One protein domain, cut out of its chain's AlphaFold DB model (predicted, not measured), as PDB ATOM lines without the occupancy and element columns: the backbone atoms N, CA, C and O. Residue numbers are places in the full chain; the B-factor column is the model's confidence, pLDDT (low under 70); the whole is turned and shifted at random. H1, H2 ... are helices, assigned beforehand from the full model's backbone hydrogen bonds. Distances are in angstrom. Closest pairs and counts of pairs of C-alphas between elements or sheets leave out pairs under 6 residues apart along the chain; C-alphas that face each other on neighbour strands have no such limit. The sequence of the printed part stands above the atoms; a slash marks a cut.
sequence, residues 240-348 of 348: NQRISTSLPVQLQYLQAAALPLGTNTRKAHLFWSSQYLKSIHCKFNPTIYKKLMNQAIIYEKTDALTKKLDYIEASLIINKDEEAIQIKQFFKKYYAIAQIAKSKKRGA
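This is residues 240 to 348 of the 348 residues of an uncharacterized protein of Parasitella parasitica (UniProt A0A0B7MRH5). A small helical body is built round one long helix, H2, with H1 and H6 packed on it and H5 meeting one of its ends; a second long helix, H7, leaves this body as an arm, and residues 339 to 348 stick out. H3 packs on H1 and on part of H7. The printed part has 109 residues with seven named helices, H1 to H7 along the chain, and no named strand: all helix. It is compact, with a radius of gyration of the C-alphas of 15.2 A, and elongated, spanning 53 by 31 by 23 A.

H2, residues 263 to 279, is the hub. With residues 266 to 273 alone it touches H1, residues 254 to 258; the closest C-alphas, of Leu 254 and Ser 273, are 6.2 A apart. With residues 264 to 271 alone it touches H6, residues 320 to 323, closest at C-alphas 268 and 322, 5.4 A. H5, residues 303 to 315, touches H2 only at their ends, about perpendicular at 83 degrees; the closest C-alphas are 265 and 313, 5.7 A. H3, residues 286 to 293, touches H1, closest at C-alphas 292 and 258, 4.6 A. H7, residues 327 to 343, touches H3 with residues 330 to 335 alone, at a steep tilt of 43 degrees, opposite ways; the closest C-alphas are 286 and 331, 5.8 A. H4, residues 296 to 299, is close to H1 but not clearly touching, closest at C-alphas 296 and 258, 4.9 A. Each O i to N i+4 pair is within hydrogen-bond range in H2 and H3, against 8 of 9 in H5, 11 of 13 in H7 and 0 of 1 in H1, where 2 of 2 O i to N i+3 pairs are; H4 and H6 are too short for an i+4 pair.

H2 is 24.2 A long, from C-alpha 263 at (-153.090, 87.038, 39.997). H7 measures 25.3 A, ending at C-alpha 343 at (-138.239, 116.737, 34.650), and H5 18.3 A. H1 begins at C-alpha 254 at (-156.950, 96.532, 27.015).

The C-alphas farthest apart, of Ala 304 and Ala 348, are 53.2 A apart. The printed part has no cut, and no link is long. Its mean pLDDT is 78.5, with residues 240, 301 and 328 to 348 under 70.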
ATOM      1  N   ASN A 240    -150.815  92.273  13.272       64.62
ATOM      2  CA  ASN A 240    -149.746  91.775  12.408       64.62
ATOM      3  C   ASN A 240    -148.637  91.065  13.207       64.62
ATOM      4  O   ASN A 240    -147.848  90.329  12.624       64.62
ATOM      5  N   GLN A 241    -148.576  91.260  14.530       76.56
ATOM      6  CA  GLN A 241    -147.638  90.569  15.414       76.56
ATOM      7  C   GLN A 241    -148.380  89.595  16.340       76.56
ATOM      8  O   GLN A 241    -149.241  89.990  17.130       76.56
ATOM      9  N   ARG A 242    -148.021  88.306  16.270       82.88
ATOM     10  CA  ARG A 242    -148.498  87.285  17.213       82.88
ATOM     11  C   ARG A 242    -147.726  87.415  18.525       82.88
ATOM     12  O   ARG A 242    -146.569  87.019  18.613       82.88
ATOM     13  N   ILE A 243    -148.382  87.950  19.549       89.25
ATOM     14  CA  ILE A 243    -147.850  87.992  20.915       89.25
ATOM     15  C   ILE A 243    -147.933  86.575  21.490       89.25
ATOM     16  O   ILE A 243    -149.023  86.007  21.548       89.25
ATOM     17  N   SER A 244    -146.799  86.005  21.901       91.25
ATOM     18  CA  SER A 244    -146.785  84.757  22.669       91.25
ATOM     19  C   SER A 244    -147.202  85.064  24.105       91.25
ATOM     20  O   SER A 244    -146.536  85.845  24.773       91.25
ATOM     21  N   THR A 245    -148.327  84.524  24.561       93.25
ATOM     22  CA  THR A 245    -148.875  84.744  25.907       93.25
ATOM     23  C   THR A 245    -149.720  83.540  26.311       93.25
ATOM     24  O   THR A 245    -150.281  82.872  25.439       93.25
ATOM     25  N   SER A 246    -149.830  83.276  27.610       94.69
ATOM     26  CA  SER A 246    -150.818  82.337  28.156       94.69
ATOM     27  C   SER A 246    -152.246  82.898  28.117       94.69
ATOM     28  O   SER A 246    -153.207  82.130  28.100       94.69
ATOM     29  N   LEU A 247    -152.408  84.229  28.075       95.00
ATOM     30  CA  LEU A 247    -153.699  84.903  28.218       95.00
ATOM     31  C   LEU A 247    -154.712  84.445  27.145       95.00
ATOM     32  O   LEU A 247    -154.456  84.650  25.948       95.00
ATOM     33  N   PRO A 248    -155.888  83.905  27.530       92.88
ATOM     34  CA  PRO A 248    -156.886  83.431  26.578       92.88
ATOM     35  C   PRO A 248    -157.430  84.574  25.719       92.88
ATOM     36  O   PRO A 248    -157.509  85.728  26.152       92.88
ATOM     37  N   VAL A 249    -157.830  84.248  24.486       89.88
ATOM     38  CA  VAL A 249    -158.280  85.218  23.471       89.88
ATOM     39  C   VAL A 249    -159.363  86.151  24.011       89.88
ATOM     40  O   VAL A 249    -159.279  87.355  23.778       89.88
ATOM     41  N   GLN A 250    -160.292  85.612  24.803       91.44
ATOM     42  CA  GLN A 250    -161.405  86.316  25.436       91.44
ATOM     43  C   GLN A 250    -160.986  87.443  26.391       91.44
ATOM     44  O   GLN A 250    -161.840  88.234  26.764       91.44
ATOM     45  N   LEU A 251    -159.712  87.547  26.787       93.81
ATOM     46  CA  LEU A 251    -159.179  88.620  27.642       93.81
ATOM     47  C   LEU A 251    -158.127  89.497  26.939       93.81
ATOM     48  O   LEU A 251    -157.627  90.459  27.523       93.81
ATOM     49  N   GLN A 252    -157.799  89.213  25.677       93.06
ATOM     50  CA  GLN A 252    -156.804  89.949  24.888       93.06
ATOM     51  C   GLN A 252    -157.379  91.250  24.282       93.06
ATOM     52  O   GLN A 252    -157.425  91.432  23.057       93.06
ATOM     53  N   TYR A 253    -157.821  92.152  25.160       92.31
ATOM     54  CA  TYR A 253    -158.150  93.556  24.892       92.31
ATOM     55  C   TYR A 253    -157.827  94.404  26.134       92.31
ATOM     56  O   TYR A 253    -157.829  93.910  27.263       92.31
ATOM     57  N   LEU A 254    -157.509  95.688  25.945       92.06
ATOM     58  CA  LEU A 254    -156.950  96.532  27.015       92.06
ATOM     59  C   LEU A 254    -157.927  96.738  28.182       92.06
ATOM     60  O   LEU A 254    -157.513  96.746  29.340       92.06
ATOM     61  N   GLN A 255    -159.219  96.860  27.886       92.88
ATOM     62  CA  GLN A 255    -160.272  97.108  28.867       92.88
ATOM     63  C   GLN A 255    -160.587  95.888  29.751       92.88
ATOM     64  O   GLN A 255    -161.165  96.072  30.817       92.88
ATOM     65  N   ALA A 256    -160.122  94.673  29.420       94.00
ATOM     66  CA  ALA A 256    -160.195  93.533  30.347       94.00
ATOM     67  C   ALA A 256    -159.387  93.767  31.640       94.00
ATOM     68  O   ALA A 256    -159.651  93.121  32.653       94.00
ATOM     69  N   ALA A 257    -158.480  94.753  31.664       91.19
ATOM     70  CA  ALA A 257    -157.870  95.239  32.898       91.19
ATOM     71  C   ALA A 257    -158.911  95.706  33.939       91.19
ATOM     72  O   ALA A 257    -158.639  95.605  35.131       91.19
ATOM     73  N   ALA A 258    -160.096  96.166  33.519       89.25
ATOM     74  CA  ALA A 258    -161.184  96.574  34.409       89.25
ATOM     75  C   ALA A 258    -162.018  95.409  34.975       89.25
ATOM     76  O   ALA A 258    -162.944  95.651  35.740       89.25
ATOM     77  N   LEU A 259    -161.696  94.154  34.647       90.44
ATOM     78  CA  LEU A 259    -162.340  92.969  35.221       90.44
ATOM     79  C   LEU A 259    -161.627  92.502  36.511       90.44
ATOM     80  O   LEU A 259    -160.427  92.773  36.688       90.44
ATOM     81  N   PRO A 260    -162.306  91.744  37.396       87.81
ATOM     82  CA  PRO A 260    -161.695  91.062  38.542       87.81
ATOM     83  C   PRO A 260    -160.882  89.826  38.105       87.81
ATOM     84  O   PRO A 260    -161.175  88.696  38.463       87.81
ATOM     85  N   LEU A 261    -159.837  90.046  37.298       89.19
ATOM     86  CA  LEU A 261    -158.833  89.033  36.960       89.19
ATOM     87  C   LEU A 261    -158.006  88.654  38.201       89.19
ATOM     88  O   LEU A 261    -157.486  89.564  38.870       89.19
ATOM     89  N   GLY A 262    -157.816  87.348  38.419       85.00
ATOM     90  CA  GLY A 262    -156.892  86.772  39.405       85.00
ATOM     91  C   GLY A 262    -155.415  87.098  39.135       85.00
ATOM     92  O   GLY A 262    -155.082  87.819  38.195       85.00
ATOM     93  N   THR A 263    -154.505  86.617  39.982       89.00
ATOM     94  CA  THR A 263    -153.090  87.038  39.997       89.00
ATOM     95  C   THR A 263    -152.325  86.633  38.736       89.00
ATOM     96  O   THR A 263    -151.627  87.465  38.148       89.00
ATOM     97  N   ASN A 264    -152.459  85.384  38.297       90.06
ATOM     98  CA  ASN A 264    -151.794  84.855  37.109       90.06
ATOM     99  C   ASN A 264    -152.382  85.488  35.843       90.06
ATOM    100  O   ASN A 264    -151.646  85.986  34.988       90.06
ATOM    101  N   THR A 265    -153.708  85.599  35.779       93.75
ATOM    102  CA  THR A 265    -154.429  86.266  34.690       93.75
ATOM    103  C   THR A 265    -154.065  87.748  34.614       93.75
ATOM    104  O   THR A 265    -153.889  88.287  33.521       93.75
ATOM    105  N   ARG A 266    -153.844  88.417  35.755       93.00
ATOM    106  CA  ARG A 266    -153.347  89.800  35.818       93.00
ATOM    107  C   ARG A 266    -151.917  89.921  35.293       93.00
ATOM    108  O   ARG A 266    -151.650  90.858  34.544       93.00
ATOM    109  N   LYS A 267    -151.008  88.997  35.640       93.44
ATOM    110  CA  LYS A 267    -149.640  88.953  35.085       93.44
ATOM    111  C   LYS A 267    -149.666  88.793  33.561       93.44
ATOM    112  O   LYS A 267    -149.095  89.624  32.856       93.44
ATOM    113  N   ALA A 268    -150.383  87.791  33.053       95.12
ATOM    114  CA  ALA A 268    -150.509  87.540  31.618       95.12
ATOM    115  C   ALA A 268    -151.161  88.727  30.878       95.12
ATOM    116  O   ALA A 268    -150.694  89.136  29.815       95.12
ATOM    117  N   HIS A 269    -152.177  89.367  31.472       95.69
ATOM    118  CA  HIS A 269    -152.826  90.556  30.903       95.69
ATOM    119  C   HIS A 269    -151.906  91.786  30.877       95.69
ATOM    120  O   HIS A 269    -151.876  92.503  29.874       95.69
ATOM    121  N   LEU A 270    -151.103  92.003  31.924       93.81
ATOM    122  CA  LEU A 270    -150.067  93.044  31.962       93.81
ATOM    123  C   LEU A 270    -148.997  92.820  30.880       93.81
ATOM    124  O   LEU A 270    -148.662  93.761  30.154       93.81
ATOM    125  N   PHE A 271    -148.504  91.584  30.737       93.62
ATOM    126  CA  PHE A 271    -147.543  91.212  29.695       93.62
ATOM    127  C   PHE A 271    -148.119  91.462  28.298       93.62
ATOM    128  O   PHE A 271    -147.564  92.250  27.525       93.62
ATOM    129  N   TRP A 272    -149.271  90.851  28.003       95.06
ATOM    130  CA  TRP A 272    -149.948  90.972  26.718       95.06
ATOM    131  C   TRP A 272    -150.233  92.434  26.373       95.06
ATOM    132  O   TRP A 272    -149.922  92.867  25.267       95.06
ATOM    133  N   SER A 273    -150.741  93.229  27.319       93.62
ATOM    134  CA  SER A 273    -151.058  94.644  27.087       93.62
ATOM    135  C   SER A 273    -149.809  95.488  26.810       93.62
ATOM    136  O   SER A 273    -149.850  96.395  25.976       93.62
ATOM    137  N   SER A 274    -148.686  95.191  27.474       91.44
ATOM    138  CA  SER A 274    -147.399  95.852  27.225       91.44
ATOM    139  C   SER A 274    -146.871  95.539  25.822       91.44
ATOM    140  O   SER A 274    -146.520  96.452  25.070       91.44
ATOM    141  N   GLN A 275    -146.878  94.260  25.435       91.50
ATOM    142  CA  GLN A 275    -146.427  93.813  24.114       91.50
ATOM    143  C   GLN A 275    -147.382  94.268  22.997       91.50
ATOM    144  O   GLN A 275    -146.929  94.648  21.920       91.50
ATOM    145  N   TYR A 276    -148.690  94.322  23.265       90.56
ATOM    146  CA  TYR A 276    -149.699  94.840  22.343       90.56
ATOM    147  C   TYR A 276    -149.479  96.318  22.042       90.56
ATOM    148  O   TYR A 276    -149.350  96.680  20.872       90.56
ATOM    149  N   LEU A 277    -149.355  97.168  23.068       88.50
ATOM    150  CA  LEU A 277    -149.088  98.591  22.848       88.50
ATOM    151  C   LEU A 277    -147.749  98.800  22.123       88.50
ATOM    152  O   LEU A 277    -147.715  99.547  21.145       88.50
ATOM    153  N   LYS A 278    -146.697  98.048  22.484       87.81
ATOM    154  CA  LYS A 278    -145.416  98.039  21.754       87.81
ATOM    155  C   LYS A 278    -145.589  97.676  20.267       87.81
ATOM    156  O   LYS A 278    -145.014  98.361  19.425       87.81
ATOM    157  N   SER A 279    -146.408  96.667  19.940       86.31
ATOM    158  CA  SER A 279    -146.670  96.221  18.555       86.31
ATOM    159  C   SER A 279    -147.386  97.259  17.680       86.31
ATOM    160  O   SER A 279    -147.274  97.206  16.458       86.31
ATOM    161  N   ILE A 280    -148.073  98.234  18.289       83.12
ATOM    162  CA  ILE A 280    -148.727  99.362  17.603       83.12
ATOM    163  C   ILE A 280    -148.001 100.700  17.848       83.12
ATOM    164  O   ILE A 280    -148.612 101.767  17.765       83.12
ATOM    165  N   HIS A 281    -146.704 100.646  18.176       82.50
ATOM    166  CA  HIS A 281    -145.824 101.794  18.451       82.50
ATOM    167  C   HIS A 281    -146.315 102.743  19.564       82.50
ATOM    168  O   HIS A 281    -145.929 103.909  19.631       82.50
ATOM    169  N   CYS A 282    -147.148 102.245  20.479       81.25
ATOM    170  CA  CYS A 282    -147.663 102.985  21.623       81.25
ATOM    171  C   CYS A 282    -146.891 102.630  22.902       81.25
ATOM    172  O   CYS A 282    -146.606 101.467  23.187       81.25
ATOM    173  N   LYS A 283    -146.583 103.632  23.732       83.19
ATOM    174  CA  LYS A 283    -145.958 103.398  25.041       83.19
ATOM    175  C   LYS A 283    -147.003 102.884  26.033       83.19
ATOM    176  O   LYS A 283    -148.007 103.554  26.271       83.19
ATOM    177  N   PHE A 284    -146.749 101.733  26.654       84.25
ATOM    178  CA  PHE A 284    -147.588 101.242  27.746       84.25
ATOM    179  C   PHE A 284    -147.573 102.221  28.933       84.25
ATOM    180  O   PHE A 284    -146.511 102.694  29.346       84.25
ATOM    181  N   ASN A 285    -148.753 102.517  29.485       81.94
ATOM    182  CA  ASN A 285    -148.942 103.462  30.587       81.94
ATOM    183  C   ASN A 285    -149.549 102.743  31.811       81.94
ATOM    184  O   ASN A 285    -150.770 102.552  31.866       81.94
ATOM    185  N   PRO A 286    -148.736 102.370  32.821       80.75
ATOM    186  CA  PRO A 286    -149.239 101.665  33.997       80.75
ATOM    187  C   PRO A 286    -150.165 102.499  34.882       80.75
ATOM    188  O   PRO A 286    -150.926 101.916  35.643       80.75
ATOM    189  N   THR A 287    -150.166 103.833  34.782       79.25
ATOM    190  CA  THR A 287    -151.134 104.675  35.503       79.25
ATOM    191  C   THR A 287    -152.539 104.501  34.927       79.25
ATOM    192  O   THR A 287    -153.493 104.364  35.688       79.25
ATOM    193  N   ILE A 288    -152.671 104.422  33.595       79.56
ATOM    194  CA  ILE A 288    -153.948 104.090  32.937       79.56
ATOM    195  C   ILE A 288    -154.355 102.657  33.285       79.56
ATOM    196  O   ILE A 288    -155.489 102.432  33.700       79.56
ATOM    197  N   TYR A 289    -153.422 101.702  33.205       87.56
ATOM    198  CA  TYR A 289    -153.710 100.318  33.582       87.56
ATOM    199  C   TYR A 289    -154.164 100.204  35.044       87.56
ATOM    200  O   TYR A 289    -155.134  99.513  35.323       87.56
ATOM    201  N   LYS A 290    -153.520 100.914  35.981       83.56
ATOM    202  CA  LYS A 290    -153.929 100.944  37.393       83.56
ATOM    203  C   LYS A 290    -155.313 101.576  37.564       83.56
ATOM    204  O   LYS A 290    -156.105 101.057  38.342       83.56
ATOM    205  N   LYS A 291    -155.638 102.654  36.831       80.06
ATOM    206  CA  LYS A 291    -156.991 103.242  36.839       80.06
ATOM    207  C   LYS A 291    -158.049 102.217  36.396       80.06
ATOM    208  O   LYS A 291    -159.036 102.078  37.109       80.06
ATOM    209  N   LEU A 292    -157.800 101.462  35.319       83.94
ATOM    210  CA  LEU A 292    -158.672 100.362  34.876       83.94
ATOM    211  C   LEU A 292    -158.743  99.236  35.921       83.94
ATOM    212  O   LEU A 292    -159.827  98.875  36.355       83.94
ATOM    213  N   MET A 293    -157.603  98.732  36.402       84.38
ATOM    214  CA  MET A 293    -157.516  97.680  37.429       84.38
ATOM    215  C   MET A 293    -158.342  98.006  38.680       84.38
ATOM    216  O   MET A 293    -159.007  97.135  39.232       84.38
ATOM    217  N   ASN A 294    -158.356  99.274  39.093       77.50
ATOM    218  CA  ASN A 294    -159.130  99.753  40.234       77.50
ATOM    219  C   ASN A 294    -160.659  99.824  39.979       77.50
ATOM    220  O   ASN A 294    -161.401 100.137  40.910       77.50
ATOM    221  N   GLN A 295    -161.148  99.578  38.756       78.00
ATOM    222  CA  GLN A 295    -162.581  99.433  38.441       78.00
ATOM    223  C   GLN A 295    -163.091  97.994  38.637       78.00
ATOM    224  O   GLN A 295    -164.299  97.797  38.683       78.00
ATOM    225  N   ALA A 296    -162.208  97.003  38.822       79.69
ATOM    226  CA  ALA A 296    -162.584  95.595  39.015       79.69
ATOM    227  C   ALA A 296    -163.614  95.368  40.142       79.69
ATOM    228  O   ALA A 296    -164.512  94.544  40.003       79.69
ATOM    229  N   ILE A 297    -163.521  96.174  41.204       72.81
ATOM    230  CA  ILE A 297    -164.416  96.238  42.375       72.81
ATOM    231  C   ILE A 297    -165.880  96.617  42.052       72.81
ATOM    232  O   ILE A 297    -166.771  96.504  42.895       72.81
ATOM    233  N   ILE A 298    -166.166  97.065  40.824       75.50
ATOM    234  CA  ILE A 298    -167.541  97.228  40.329       75.50
ATOM    235  C   ILE A 298    -168.160  95.849  40.045       75.50
ATOM    236  O   ILE A 298    -169.277  95.589  40.484       75.50
ATOM    237  N   TYR A 299    -167.416  94.948  39.393       77.44
ATOM    238  CA  TYR A 299    -167.904  93.644  38.909       77.44
ATOM    239  C   TYR A 299    -167.508  92.453  39.800       77.44
ATOM    240  O   TYR A 299    -167.795  91.304  39.476       77.44
ATOM    241  N   GLU A 300    -166.846  92.707  40.930       71.25
ATOM    242  CA  GLU A 300    -166.457  91.697  41.928       71.25
ATOM    243  C   GLU A 300    -167.665  90.942  42.514       71.25
ATOM    244  O   GLU A 300    -167.553  89.772  42.865       71.25
ATOM    245  N   LYS A 301    -168.849  91.572  42.540       68.94
ATOM    246  CA  LYS A 301    -170.121  90.945  42.947       68.94
ATOM    247  C   LYS A 301    -170.922  90.343  41.776       68.94
ATOM    248  O   LYS A 301    -172.104  90.055  41.925       68.94
ATOM    249  N   THR A 302    -170.321  90.179  40.594       77.19
ATOM    250  CA  THR A 302    -170.994  89.629  39.404       77.19
ATOM    251  C   THR A 302    -170.696  88.133  39.251       77.19
ATOM    252  O   THR A 302    -169.886  87.731  38.421       77.19
ATOM    253  N   ASP A 303    -171.393  87.300  40.028       79.56
ATOM    254  CA  ASP A 303    -171.259  85.831  40.099       79.56
ATOM    255  C   ASP A 303    -170.977  85.108  38.767       79.56
ATOM    256  O   ASP A 303    -170.066  84.289  38.659       79.56
ATOM    257  N   ALA A 304    -171.769  85.391  37.728       85.19
ATOM    258  CA  ALA A 304    -171.671  84.712  36.432       85.19
ATOM    259  C   ALA A 304    -170.455  85.151  35.584       85.19
ATOM    260  O   ALA A 304    -170.164  84.535  34.551       85.19
ATOM    261  N   LEU A 305    -169.771  86.221  36.001       84.88
ATOM    262  CA  LEU A 305    -168.513  86.716  35.451       84.88
ATOM    263  C   LEU A 305    -167.330  86.206  36.283       84.88
ATOM    264  O   LEU A 305    -166.413  85.633  35.698       84.88
ATOM    265  N   THR A 306    -167.364  86.359  37.612       82.62
ATOM    266  CA  THR A 306    -166.287  85.905  38.513       82.62
ATOM    267  C   THR A 306    -166.033  84.412  38.357       82.62
ATOM    268  O   THR A 306    -164.941  84.050  37.937       82.62
ATOM    269  N   LYS A 307    -167.068  83.564  38.444       86.44
ATOM    270  CA  LYS A 307    -166.956  82.102  38.242       86.44
ATOM    271  C   LYS A 307    -166.279  81.695  36.920       86.44
ATOM    272  O   LYS A 307    -165.659  80.637  36.845       86.44
ATOM    273  N   LYS A 308    -166.370  82.521  35.867       89.38
ATOM    274  CA  LYS A 308    -165.688  82.288  34.576       89.38
ATOM    275  C   LYS A 308    -164.240  82.782  34.571       89.38
ATOM    276  O   LYS A 308    -163.405  82.182  33.902       89.38
ATOM    277  N   LEU A 309    -163.942  83.861  35.292       89.94
ATOM    278  CA  LEU A 309    -162.584  84.375  35.478       89.94
ATOM    279  C   LEU A 309    -161.777  83.493  36.443       89.94
ATOM    280  O   LEU A 309    -160.601  83.264  36.187       89.94
ATOM    281  N   ASP A 310    -162.415  82.926  37.466       86.94
ATOM    282  CA  ASP A 310    -161.814  81.970  38.404       86.94
ATOM    283  C   ASP A 310    -161.462  80.649  37.704       86.94
ATOM    284  O   ASP A 310    -160.370  80.115  37.886       86.94
ATOM    285  N   TYR A 311    -162.341  80.155  36.821       92.62
ATOM    286  CA  TYR A 311    -162.042  79.001  35.962       92.62
ATOM    287  C   TYR A 311    -160.853  79.266  35.020       92.62
ATOM    288  O   TYR A 311    -160.022  78.382  34.802       92.62
ATOM    289  N   ILE A 312    -160.737  80.486  34.480       91.69
ATOM    290  CA  ILE A 312    -159.566  80.900  33.693       91.69
ATOM    291  C   ILE A 312    -158.315  80.928  34.577       91.69
ATOM    292  O   ILE A 312    -157.324  80.308  34.219       91.69
ATOM    293  N   GLU A 313    -158.355  81.574  35.744       92.88
ATOM    294  CA  GLU A 313    -157.222  81.653  36.677       92.88
ATOM    295  C   GLU A 313    -156.718  80.261  37.098       92.88
ATOM    296  O   GLU A 313    -155.509  80.026  37.102       92.88
ATOM    297  N   ALA A 314    -157.629  79.327  37.384       89.44
ATOM    298  CA  ALA A 314    -157.313  77.953  37.777       89.44
ATOM    299  C   ALA A 314    -156.750  77.082  36.635       89.44
ATOM    300  O   ALA A 314    -156.093  76.079  36.904       89.44
ATOM    301  N   SER A 315    -156.990  77.448  35.370       92.44
ATOM    302  CA  SER A 315    -156.481  76.734  34.186       92.44
ATOM    303  C   SER A 315    -155.300  77.437  33.498       92.44
ATOM    304  O   SER A 315    -154.704  76.882  32.570       92.44
ATOM    305  N   LEU A 316    -154.923  78.640  33.944       92.75
ATOM    306  CA  LEU A 316    -153.899  79.463  33.305       92.75
ATOM    307  C   LEU A 316    -152.478  79.111  33.768       92.75
ATOM    308  O   LEU A 316    -151.990  79.593  34.792       92.75
ATOM    309  N   ILE A 317    -151.762  78.355  32.937       93.06
ATOM    310  CA  ILE A 317    -150.318  78.138  33.083       93.06
ATOM    311  C   ILE A 317    -149.571  79.305  32.420       93.06
ATOM    312  O   ILE A 317    -149.493  79.392  31.193       93.06
ATOM    313  N   ILE A 318    -149.034  80.217  33.235       91.88
ATOM    314  CA  ILE A 318    -148.256  81.375  32.766       91.88
ATOM    315  C   ILE A 318    -146.837  80.984  32.332       91.88
ATOM    316  O   ILE A 318    -146.257  80.024  32.837       91.88
ATOM    317  N   ASN A 319    -146.261  81.741  31.396       93.00
ATOM    318  CA  ASN A 319    -144.877  81.538  30.953       93.00
ATOM    319  C   ASN A 319    -143.864  82.337  31.805       93.00
ATOM    320  O   ASN A 319    -144.244  83.196  32.597       93.00
ATOM    321  N   LYS A 320    -142.560  82.086  31.619       92.88
ATOM    322  CA  LYS A 320    -141.480  82.714  32.412       92.88
ATOM    323  C   LYS A 320    -141.440  84.250  32.317       92.88
ATOM    324  O   LYS A 320    -141.145  84.908  33.313       92.88
ATOM    325  N   ASP A 321    -141.758  84.825  31.155       91.69
ATOM    326  CA  ASP A 321    -141.763  86.283  30.959       91.69
ATOM    327  C   ASP A 321    -142.954  86.944  31.676       91.69
ATOM    328  O   ASP A 321    -142.848  88.057  32.195       91.69
ATOM    329  N   GLU A 322    -144.088  86.245  31.729       92.62
ATOM    330  CA  GLU A 322    -145.287  86.642  32.473       92.62
ATOM    331  C   GLU A 322    -145.077  86.469  33.982       92.62
ATOM    332  O   GLU A 322    -145.410  87.358  34.768       92.62
ATOM    333  N   GLU A 323    -144.472  85.356  34.401       90.50
ATOM    334  CA  GLU A 323    -144.165  85.043  35.795       90.50
ATOM    335  C   GLU A 323    -143.253  86.098  36.435       90.50
ATOM    336  O   GLU A 323    -143.517  86.524  37.567       90.50
ATOM    337  N   ALA A 324    -142.261  86.590  35.685       88.62
ATOM    338  CA  ALA A 324    -141.350  87.659  36.086       88.62
ATOM    339  C   ALA A 324    -142.034  89.022  36.349       88.62
ATOM    340  O   ALA A 324    -141.407  89.927  36.916       88.62
ATOM    341  N   ILE A 325    -143.314  89.207  35.993       84.69
ATOM    342  CA  ILE A 325    -144.052  90.445  36.282       84.69
ATOM    343  C   ILE A 325    -144.393  90.541  37.774       84.69
ATOM    344  O   ILE A 325    -145.432  90.091  38.264       84.69
ATOM    345  N   GLN A 326    -143.531  91.240  38.511       79.25
ATOM    346  CA  GLN A 326    -143.820  91.695  39.867       79.25
ATOM    347  C   GLN A 326    -144.798  92.880  39.843       79.25
ATOM    348  O   GLN A 326    -144.379  94.035  39.780       79.25
ATOM    349  N   ILE A 327    -146.104  92.608  39.941       71.62
ATOM    350  CA  ILE A 327    -147.199  93.601  39.849       71.62
ATOM    351  C   ILE A 327    -146.926  94.874  40.687       71.62
ATOM    352  O   ILE A 327    -147.031  95.991  40.179       71.62
ATOM    353  N   LYS A 328    -146.494  94.729  41.953       69.50
ATOM    354  CA  LYS A 328    -146.164  95.870  42.837       69.50
ATOM    355  C   LYS A 328    -145.001  96.726  42.305       69.50
ATOM    356  O   LYS A 328    -145.062  97.953  42.388       69.50
ATOM    357  N   GLN A 329    -143.956  96.111  41.745       60.88
ATOM    358  CA  GLN A 329    -142.826  96.836  41.150       60.88
ATOM    359  C   GLN A 329    -143.169  97.417  39.773       60.88
ATOM    360  O   GLN A 329    -142.697  98.501  39.440       60.88
ATOM    361  N   PHE A 330    -144.011  96.738  38.994       59.62
ATOM    362  CA  PHE A 330    -144.419  97.154  37.653       59.62
ATOM    363  C   PHE A 330    -145.109  98.529  37.661       59.62
ATOM    364  O   PHE A 330    -144.848  99.358  36.793       59.62
ATOM    365  N   PHE A 331    -145.890  98.846  38.700       60.72
ATOM    366  CA  PHE A 331    -146.417 100.203  38.884       60.72
ATOM    367  C   PHE A 331    -145.362 101.205  39.404       60.72
ATOM    368  O   PHE A 331    -145.324 102.337  38.922       60.72
ATOM    369  N   LYS A 332    -144.466 100.812  40.328       50.84
ATOM    370  CA  LYS A 332    -143.410 101.703  40.868       50.84
ATOM    371  C   LYS A 332    -142.364 102.109  39.815       50.84
ATOM    372  O   LYS A 332    -142.102 103.296  39.635       50.84
ATOM    373  N   LYS A 333    -141.793 101.138  39.090       46.16
ATOM    374  CA  LYS A 333    -140.691 101.318  38.121       46.16
ATOM    375  C   LYS A 333    -141.026 102.350  37.042       46.16
ATOM    376  O   LYS A 333    -140.185 103.159  36.662       46.16
ATOM    377  N   TYR A 334    -142.268 102.351  36.571       41.88
ATOM    378  CA  TYR A 334    -142.716 103.252  35.513       41.88
ATOM    379  C   TYR A 334    -143.198 104.613  36.024       41.88
ATOM    380  O   TYR A 334    -143.155 105.570  35.256       41.88
ATOM    381  N   TYR A 335    -143.601 104.733  37.295       33.72
ATOM    382  CA  TYR A 335    -143.852 106.040  37.908       33.72
ATOM    383  C   TYR A 335    -142.557 106.867  37.945       33.72
ATOM    384  O   TYR A 335    -142.547 108.011  37.499       33.72
ATOM    385  N   ALA A 336    -141.433 106.250  38.331       34.28
ATOM    386  CA  ALA A 336    -140.109 106.877  38.245       34.28
ATOM    387  C   ALA A 336    -139.748 107.288  36.801       34.28
ATOM    388  O   ALA A 336    -139.360 108.429  36.560       34.28
ATOM    389  N   ILE A 337    -139.956 106.405  35.814       35.28
ATOM    390  CA  ILE A 337    -139.723 106.712  34.387       35.28
ATOM    391  C   ILE A 337    -140.623 107.862  33.889       35.28
ATOM    392  O   ILE A 337    -140.204 108.638  33.032       35.28
ATOM    393  N   ALA A 338    -141.851 107.989  34.402       33.16
ATOM    394  CA  ALA A 338    -142.752 109.090  34.063       33.16
ATOM    395  C   ALA A 338    -142.294 110.425  34.676       33.16
ATOM    396  O   ALA A 338    -142.318 111.438  33.981       33.16
ATOM    397  N   GLN A 339    -141.815 110.422  35.925       33.41
ATOM    398  CA  GLN A 339    -141.278 111.624  36.572       33.41
ATOM    399  C   GLN A 339    -139.978 112.104  35.908       33.41
ATOM    400  O   GLN A 339    -139.867 113.278  35.570       33.41
ATOM    401  N   ILE A 340    -139.047 111.194  35.589       35.47
ATOM    402  CA  ILE A 340    -137.814 111.512  34.839       35.47
ATOM    403  C   ILE A 340    -138.134 112.089  33.444       35.47
ATOM    404  O   ILE A 340    -137.415 112.948  32.936       35.47
ATOM    405  N   ALA A 341    -139.235 111.656  32.821       32.88
ATOM    406  CA  ALA A 341    -139.706 112.206  31.550       32.88
ATOM    407  C   ALA A 341    -140.442 113.559  31.680       32.88
ATOM    408  O   ALA A 341    -140.507 114.288  30.691       32.88
ATOM    409  N   LYS A 342    -140.979 113.909  32.862       31.58
ATOM    410  CA  LYS A 342    -141.493 115.260  33.159       31.58
ATOM    411  C   LYS A 342    -140.349 116.233  33.476       31.58
ATOM    412  O   LYS A 342    -140.347 117.328  32.925       31.58
ATOM    413  N   SER A 343    -139.359 115.847  34.289       37.50
ATOM    414  CA  SER A 343    -138.239 116.737  34.650       37.50
ATOM    415  C   SER A 343    -137.362 117.096  33.445       37.50
ATOM    416  O   SER A 343    -137.094 118.272  33.220       37.50
ATOM    417  N   LYS A 344    -137.037 116.128  32.573       40.88
ATOM    418  CA  LYS A 344    -136.335 116.383  31.295       40.88
ATOM    419  C   LYS A 344    -137.136 117.192  30.253       40.88
ATOM    420  O   LYS A 344    -136.639 117.397  29.153       40.88
ATOM    421  N   LYS A 345    -138.361 117.633  30.569       39.75
ATOM    422  CA  LYS A 345    -139.177 118.570  29.771       39.75
ATOM    423  C   LYS A 345    -139.518 119.870  30.525       39.75
ATOM    424  O   LYS A 345    -140.494 120.536  30.194       39.75
ATOM    425  N   ARG A 346    -138.756 120.182  31.580       40.78
ATOM    426  CA  ARG A 346    -138.793 121.443  32.349       40.78
ATOM    427  C   ARG A 346    -137.380 122.014  32.592       40.78
ATOM    428  O   ARG A 346    -137.200 122.856  33.459       40.78
ATOM    429  N   GLY A 347    -136.385 121.513  31.861       43.38
ATOM    430  CA  GLY A 347    -134.969 121.908  31.938       43.38
ATOM    431  C   GLY A 347    -134.282 121.830  30.569       43.38
ATOM    432  O   GLY A 347    -133.100 121.506  30.487       43.38
ATOM    433  N   ALA A 348    -135.089 122.008  29.524       40.06
ATOM    434  CA  ALA A 348    -134.803 122.087  28.096       40.06
ATOM    435  C   ALA A 348    -136.068 122.658  27.433       40.06
ATOM    436  O   ALA A 348    -135.916 123.406  26.452       40.06
TER     437      ALA A 348